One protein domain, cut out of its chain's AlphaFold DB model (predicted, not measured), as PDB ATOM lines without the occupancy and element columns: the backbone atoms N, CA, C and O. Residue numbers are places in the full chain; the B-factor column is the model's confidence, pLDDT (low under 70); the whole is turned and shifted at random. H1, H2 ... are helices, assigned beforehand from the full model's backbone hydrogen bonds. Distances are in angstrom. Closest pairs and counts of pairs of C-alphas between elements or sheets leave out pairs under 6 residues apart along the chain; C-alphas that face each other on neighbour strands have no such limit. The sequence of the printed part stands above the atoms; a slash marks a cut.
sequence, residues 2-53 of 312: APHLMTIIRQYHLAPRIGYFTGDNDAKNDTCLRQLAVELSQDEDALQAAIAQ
ATOM      1  N   ALA A   2     123.310 130.186 171.080       86.88
ATOM      2  CA  ALA A   2     122.405 130.559 169.980       86.88
ATOM      3  C   ALA A   2     122.007 129.400 169.036       86.88
ATOM      4  O   ALA A   2     120.807 129.178 168.899       86.88
ATOM      5  N   PRO A   3     122.930 128.551 168.526       89.38
ATOM      6  CA  PRO A   3     122.532 127.446 167.646       89.38
ATOM      7  C   PRO A   3     121.598 126.430 168.315       89.38
ATOM      8  O   PRO A   3     120.726 125.867 167.671       89.38
ATOM      9  N   HIS A   4     121.765 126.194 169.622       91.50
ATOM     10  CA  HIS A   4     120.907 125.259 170.356       91.50
ATOM     11  C   HIS A   4     119.509 125.846 170.571       91.50
ATOM     12  O   HIS A   4     118.522 125.132 170.425       91.50
ATOM     13  N   LEU A   5     119.421 127.145 170.886       91.69
ATOM     14  CA  LEU A   5     118.139 127.842 170.995       91.69
ATOM     15  C   LEU A   5     117.406 127.854 169.654       91.69
ATOM     16  O   LEU A   5     116.217 127.562 169.623       91.69
ATOM     17  N   MET A   6     118.114 128.102 168.549       89.31
ATOM     18  CA  MET A   6     117.523 128.069 167.212       89.31
ATOM     19  C   MET A   6     116.970 126.684 166.856       89.31
ATOM     20  O   MET A   6     115.861 126.585 166.334       89.31
ATOM     21  N   THR A   7     117.677 125.601 167.201       91.62
ATOM     22  CA  THR A   7     117.153 124.234 167.030       91.62
ATOM     23  C   THR A   7     115.825 124.039 167.759       91.62
ATOM     24  O   THR A   7     114.887 123.514 167.168       91.62
ATOM     25  N   ILE A   8     115.717 124.494 169.011       92.38
ATOM     26  CA  ILE A   8     114.474 124.398 169.797       92.38
ATOM     27  C   ILE A   8     113.373 125.247 169.154       92.38
ATOM     28  O   ILE A   8     112.255 124.776 168.966       92.38
ATOM     29  N   ILE A   9     113.686 126.485 168.770       90.44
ATOM     30  CA  ILE A   9     112.723 127.398 168.146       90.44
ATOM     31  C   ILE A   9     112.144 126.793 166.865       90.44
ATOM     32  O   ILE A   9     110.930 126.839 166.670       90.44
ATOM     33  N   ARG A  10     112.991 126.184 166.029       88.19
ATOM     34  CA  ARG A  10     112.561 125.497 164.805       88.19
ATOM     35  C   ARG A  10     111.771 124.229 165.103       88.19
ATOM     36  O   ARG A  10     110.721 124.026 164.507       88.19
ATOM     37  N   GLN A  11     112.231 123.414 166.053       91.88
ATOM     38  CA  GLN A  11     111.571 122.164 166.442       91.88
ATOM     39  C   GLN A  11     110.136 122.385 166.939       91.88
ATOM     40  O   GLN A  11     109.261 121.568 166.670       91.88
ATOM     41  N   TYR A  12     109.900 123.477 167.665       90.88
ATOM     42  CA  TYR A  12     108.589 123.813 168.221       90.88
ATOM     43  C   TYR A  12     107.844 124.890 167.417       90.88
ATOM     44  O   TYR A  12     106.806 125.369 167.871       90.88
ATOM     45  N   HIS A  13     108.357 125.278 166.241       86.94
ATOM     46  CA  HIS A  13     107.779 126.312 165.372       86.94
ATOM     47  C   HIS A  13     107.444 127.617 166.117       86.94
ATOM     48  O   HIS A  13     106.390 128.225 165.927       86.94
ATOM     49  N   LEU A  14     108.344 128.045 167.007       88.00
ATOM     50  CA  LEU A  14     108.131 129.204 167.874       88.00
ATOM     51  C   LEU A  14     108.487 130.527 167.198       88.00
ATOM     52  O   LEU A  14     108.052 131.560 167.690       88.00
ATOM     53  N   ALA A  15     109.239 130.513 166.092       85.44
ATOM     54  CA  ALA A  15     109.790 131.720 165.474       85.44
ATOM     55  C   ALA A  15     108.753 132.844 165.245       85.44
ATOM     56  O   ALA A  15     109.032 133.968 165.659       85.44
ATOM     57  N   PRO A  16     107.529 132.572 164.736       82.44
ATOM     58  CA  PRO A  16     106.505 133.609 164.556       82.44
ATOM     59  C   PRO A  16     105.903 134.160 165.857       82.44
ATOM     60  O   PRO A  16     105.220 135.177 165.844       82.44
ATOM     61  N   ARG A  17     106.075 133.454 166.980       83.69
ATOM     62  CA  ARG A  17     105.411 133.731 168.266       83.69
ATOM     63  C   ARG A  17     106.351 134.332 169.311       83.69
ATOM     64  O   ARG A  17     105.920 134.590 170.434       83.69
ATOM     65  N   ILE A  18     107.627 134.508 168.981       85.25
ATOM     66  CA  ILE A  18     108.618 135.076 169.896       85.25
ATOM     67  C   ILE A  18     108.393 136.587 169.993       85.25
ATOM     68  O   ILE A  18     108.534 137.298 169.006       85.25
ATOM     69  N   GLY A  19     108.065 137.072 171.193       83.81
ATOM     70  CA  GLY A  19     107.918 138.505 171.470       83.81
ATOM     71  C   GLY A  19     109.179 139.128 172.066       83.81
ATOM     72  O   GLY A  19     109.736 140.075 171.521       83.81
ATOM     73  N   TYR A  20     109.647 138.595 173.193       84.19
ATOM     74  CA  TYR A  20     110.796 139.129 173.920       84.19
ATOM     75  C   TYR A  20     111.591 138.012 174.599       84.19
ATOM     76  O   TYR A  20     111.085 136.912 174.825       84.19
ATOM     77  N   PHE A  21     112.842 138.315 174.944       85.75
ATOM     78  CA  PHE A  21     113.706 137.445 175.735       85.75
ATOM     79  C   PHE A  21     113.984 138.094 177.085       85.75
ATOM     80  O   PHE A  21     114.287 139.284 177.158       85.75
ATOM     81  N   THR A  22     113.924 137.301 178.149       84.25
ATOM     82  CA  THR A  22     114.385 137.682 179.484       84.25
ATOM     83  C   THR A  22     115.616 136.851 179.835       84.25
ATOM     84  O   THR A  22     115.685 135.654 179.555       84.25
ATOM     85  N   GLY A  23     116.629 137.494 180.406       83.38
ATOM     86  CA  GLY A  23     117.899 136.860 180.746       83.38
ATOM     87  C   GLY A  23     118.668 137.685 181.766       83.38
ATOM     88  O   GLY A  23     118.310 138.828 182.053       83.38
ATOM     89  N   ASP A  24     119.719 137.103 182.335       83.38
ATOM     90  CA  ASP A  24     120.611 137.816 183.243       83.38
ATOM     91  C   ASP A  24     121.545 138.780 182.493       83.38
ATOM     92  O   ASP A  24     121.721 138.712 181.274       83.38
ATOM     93  N   ASN A  25     122.153 139.710 183.229       82.88
ATOM     94  CA  ASN A  25     123.068 140.714 182.683       82.88
ATOM     95  C   ASN A  25     124.490 140.138 182.476       82.88
ATOM     96  O   ASN A  25     125.459 140.610 183.072       82.88
ATOM     97  N   ASP A  26     124.607 139.065 181.688       85.25
ATOM     98  CA  ASP A  26     125.885 138.509 181.224       85.25
ATOM     99  C   ASP A  26     126.101 138.907 179.756       85.25
ATOM    100  O   ASP A  26     125.247 138.669 178.905       85.25
ATOM    101  N   ALA A  27     127.272 139.465 179.432       83.19
ATOM    102  CA  ALA A  27     127.614 139.908 178.076       83.19
ATOM    103  C   ALA A  27     127.472 138.804 177.008       83.19
ATOM    104  O   ALA A  27     127.284 139.086 175.822       83.19
ATOM    105  N   LYS A  28     127.560 137.527 177.401       87.69
ATOM    106  CA  LYS A  28     127.323 136.393 176.497       87.69
ATOM    107  C   LYS A  28     125.879 136.329 176.009       87.69
ATOM    108  O   LYS A  28     125.667 135.862 174.890       87.69
ATOM    109  N   ASN A  29     124.918 136.785 176.811       89.25
ATOM    110  CA  ASN A  29     123.515 136.837 176.415       89.25
ATOM    111  C   ASN A  29     123.324 137.836 175.281       89.25
ATOM    112  O   ASN A  29     122.699 137.484 174.288       89.25
ATOM    113  N   ASP A  30     123.960 139.008 175.345       88.38
ATOM    114  CA  ASP A  30     123.876 139.988 174.260       88.38
ATOM    115  C   ASP A  30     124.425 139.427 172.940       88.38
ATOM    116  O   ASP A  30     123.822 139.591 171.880       88.38
ATOM    117  N   THR A  31     125.571 138.739 172.986       91.31
ATOM    118  CA  THR A  31     126.143 138.077 171.802       91.31
ATOM    119  C   THR A  31     125.232 136.963 171.283       91.31
ATOM    120  O   THR A  31     125.037 136.846 170.075       91.31
ATOM    121  N   CYS A  32     124.650 136.166 172.182       91.12
ATOM    122  CA  CYS A  32     123.715 135.099 171.840       91.12
ATOM    123  C   CYS A  32     122.452 135.646 171.156       91.12
ATOM    124  O   CYS A  32     122.083 135.165 170.088       91.12
ATOM    125  N   LEU A  33     121.829 136.673 171.738       90.38
ATOM    126  CA  LEU A  33     120.605 137.290 171.229       90.38
ATOM    127  C   LEU A  33     120.840 138.014 169.901       90.38
ATOM    128  O   LEU A  33     120.004 137.909 169.008       90.38
ATOM    129  N   ARG A  34     121.994 138.674 169.719       89.38
ATOM    130  CA  ARG A  34     122.373 139.266 168.423       89.38
ATOM    131  C   ARG A  34     122.463 138.218 167.319       89.38
ATOM    132  O   ARG A  34     121.924 138.427 166.238       89.38
ATOM    133  N   GLN A  35     123.117 137.089 167.591       90.50
ATOM    134  CA  GLN A  35     123.190 135.995 166.623       90.50
ATOM    135  C   GLN A  35     121.802 135.399 166.344       90.50
ATOM    136  O   GLN A  35     121.452 135.172 165.189       90.50
ATOM    137  N   LEU A  36     120.999 135.190 167.389       89.12
ATOM    138  CA  LEU A  36     119.655 134.636 167.261       89.12
ATOM    139  C   LEU A  36     118.734 135.541 166.430       89.12
ATOM    140  O   LEU A  36     117.980 135.038 165.608       89.12
ATOM    141  N   ALA A  37     118.831 136.863 166.595       87.25
ATOM    142  CA  ALA A  37     118.071 137.830 165.807       87.25
ATOM    143  C   ALA A  37     118.406 137.751 164.309       87.25
ATOM    144  O   ALA A  37     117.500 137.766 163.478       87.25
ATOM    145  N   VAL A  38     119.692 137.603 163.962       87.38
ATOM    146  CA  VAL A  38     120.118 137.408 162.566       87.38
ATOM    147  C   VAL A  38     119.524 136.119 162.002       87.38
ATOM    148  O   VAL A  38     118.927 136.142 160.929       87.38
ATOM    149  N   GLU A  39     119.629 135.011 162.729       86.44
ATOM    150  CA  GLU A  39     119.113 133.718 162.269       86.44
ATOM    151  C   GLU A  39     117.578 133.708 162.141       86.44
ATOM    152  O   GLU A  39     117.061 133.131 161.189       86.44
ATOM    153  N   LEU A  40     116.852 134.382 163.042       84.25
ATOM    154  CA  LEU A  40     115.390 134.529 162.962       84.25
ATOM    155  C   LEU A  40     114.961 135.412 161.784       84.25
ATOM    156  O   LEU A  40     113.945 135.134 161.159       84.25
ATOM    157  N   SER A  41     115.735 136.453 161.456       78.88
ATOM    158  CA  SER A  41     115.447 137.334 160.312       78.88
ATOM    159  C   SER A  41     115.641 136.659 158.952       78.88
ATOM    160  O   SER A  41     115.059 137.086 157.959       78.88
ATOM    161  N   GLN A  42     116.467 135.612 158.908       77.69
ATOM    162  CA  GLN A  42     116.749 134.825 157.707       77.69
ATOM    163  C   GLN A  42     115.785 133.644 157.533       77.69
ATOM    164  O   GLN A  42     115.853 132.948 156.522       77.69
ATOM    165  N   ASP A  43     114.915 133.393 158.513       72.44
ATOM    166  CA  ASP A  43     113.931 132.319 158.464       72.44
ATOM    167  C   ASP A  43     112.697 132.807 157.677       72.44
ATOM    168  O   ASP A  43     111.891 133.597 158.177       72.44
ATOM    169  N   GLU A  44     112.588 132.401 156.405       63.66
ATOM    170  CA  GLU A  44     111.556 132.887 155.470       63.66
ATOM    171  C   GLU A  44     110.126 132.636 155.976       63.66
ATOM    172  O   GLU A  44     109.246 133.474 155.768       63.66
ATOM    173  N   ASP A  45     109.907 131.540 156.707       62.62
ATOM    174  CA  ASP A  45     108.609 131.190 157.294       62.62
ATOM    175  C   ASP A  45     108.228 132.139 158.445       62.62
ATOM    176  O   ASP A  45     107.065 132.528 158.592       62.62
ATOM    177  N   ALA A  46     109.209 132.560 159.250       59.88
ATOM    178  CA  ALA A  46     109.003 133.522 160.331       59.88
ATOM    179  C   ALA A  46     108.782 134.939 159.790       59.88
ATOM    180  O   ALA A  46     107.925 135.663 160.298       59.88
ATOM    181  N   LEU A  47     109.510 135.315 158.734       59.84
ATOM    182  CA  LEU A  47     109.346 136.592 158.042       59.84
ATOM    183  C   LEU A  47     107.960 136.698 157.389       59.84
ATOM    184  O   LEU A  47     107.278 137.704 157.566       59.84
ATOM    185  N   GLN A  48     107.508 135.651 156.691       61.34
ATOM    186  CA  GLN A  48     106.166 135.607 156.099       61.34
ATOM    187  C   GLN A  48     105.060 135.646 157.159       61.34
ATOM    188  O   GLN A  48     104.082 136.376 156.996       61.34
ATOM    189  N   ALA A  49     105.220 134.927 158.275       62.09
ATOM    190  CA  ALA A  49     104.251 134.953 159.367       62.09
ATOM    191  C   ALA A  49     104.206 136.313 160.091       62.09
ATOM    192  O   ALA A  49     103.118 136.812 160.375       62.09
ATOM    193  N   ALA A  50     105.355 136.955 160.325       60.59
ATOM    194  CA  ALA A  50     105.422 138.299 160.899       60.59
ATOM    195  C   ALA A  50     104.791 139.354 159.974       60.59
ATOM    196  O   ALA A  50     104.055 140.218 160.444       60.59
ATOM    197  N   ILE A  51     105.015 139.255 158.656       60.62
ATOM    198  CA  ILE A  51     104.373 140.120 157.653       60.62
ATOM    199  C   ILE A  51     102.853 139.908 157.647       60.62
ATOM    200  O   ILE A  51     102.105 140.883 157.664       60.62
ATOM    201  N   ALA A  52     102.380 138.658 157.687       62.03
ATOM    202  CA  ALA A  52     100.951 138.350 157.747       62.03
ATOM    203  C   ALA A  52     100.287 138.862 159.040       62.03
ATOM    204  O   ALA A  52      99.131 139.282 159.019       62.03
ATOM    205  N   GLN A  53     101.015 138.866 160.159       59.69
ATOM    206  CA  GLN A  53     100.514 139.314 161.459       59.69
ATOM    207  C   GLN A  53     100.565 140.845 161.619       59.69
ATOM    208  O   GLN A  53      99.670 141.424 162.231       59.69
TER     209      GLN A  53
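AT A GLANCE: This is residues 2 to 53 of the 312 residues of an uncharacterized protein of Macrophomina phaseolina (strain MS6) (UniProt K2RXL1). H2, the longest helix, makes the backbone of the shape; H1 packs slantwise on it, beginning close to Cys 32 of H2, and H3 turns off about perpendicularly beyond the last residue of H2. A long loop, residues 12 to 26, leads from the last residue of H1 back to the first of H2, at the end of the domain away from H3. The printed part has 52 residues with three named helices, in the order H1, H2, H3, and no named strand; the class is all helix. The whole is compact, with a radius of gyration of the C-alphas of 11.3 A, but elongated in outline, spanning 34 by 19 by 16 A.

HOW THE PARTS SIT: H1, residues 2 to 11, touches H2, residues 27 to 41, with the C-alphas of Ala 2 and Cys 32 the closest at 5.1 A. The two run the same way at a steep tilt of 42 degrees. H3, residues 44 to 53, is close to H2 but not clearly touching it; their closest C-alphas, those of Ser 41 and Leu 47, are 6.6 A apart. The lines of H2 and H3 are about perpendicular, at 83 degrees. H1 and H3 are apart. In H1, H2 and H3 every O i to N i+4 pair is within hydrogen-bond range.

IN THESE COORDINATES: H1 begins at C-alpha 2, (122.405, 130.559, 169.980), and measures 14.2 A from first to last C-alpha. H2 begins at C-alpha 27, (127.614, 139.908, 178.076), and measures 21.7 A. H3 measures 14.1 A and ends at C-alpha 53, (100.514, 139.314, 161.459).

THE WHOLE: The two C-alphas farthest apart, those of Asp 26 and Ala 52, are 34.2 A apart. The printed part has no cut. The link from H1 to H2 is long, and that from H2 to H3 is tight. The mean pLDDT of the printed part is 81.8; residues 44 to 53 are under 70.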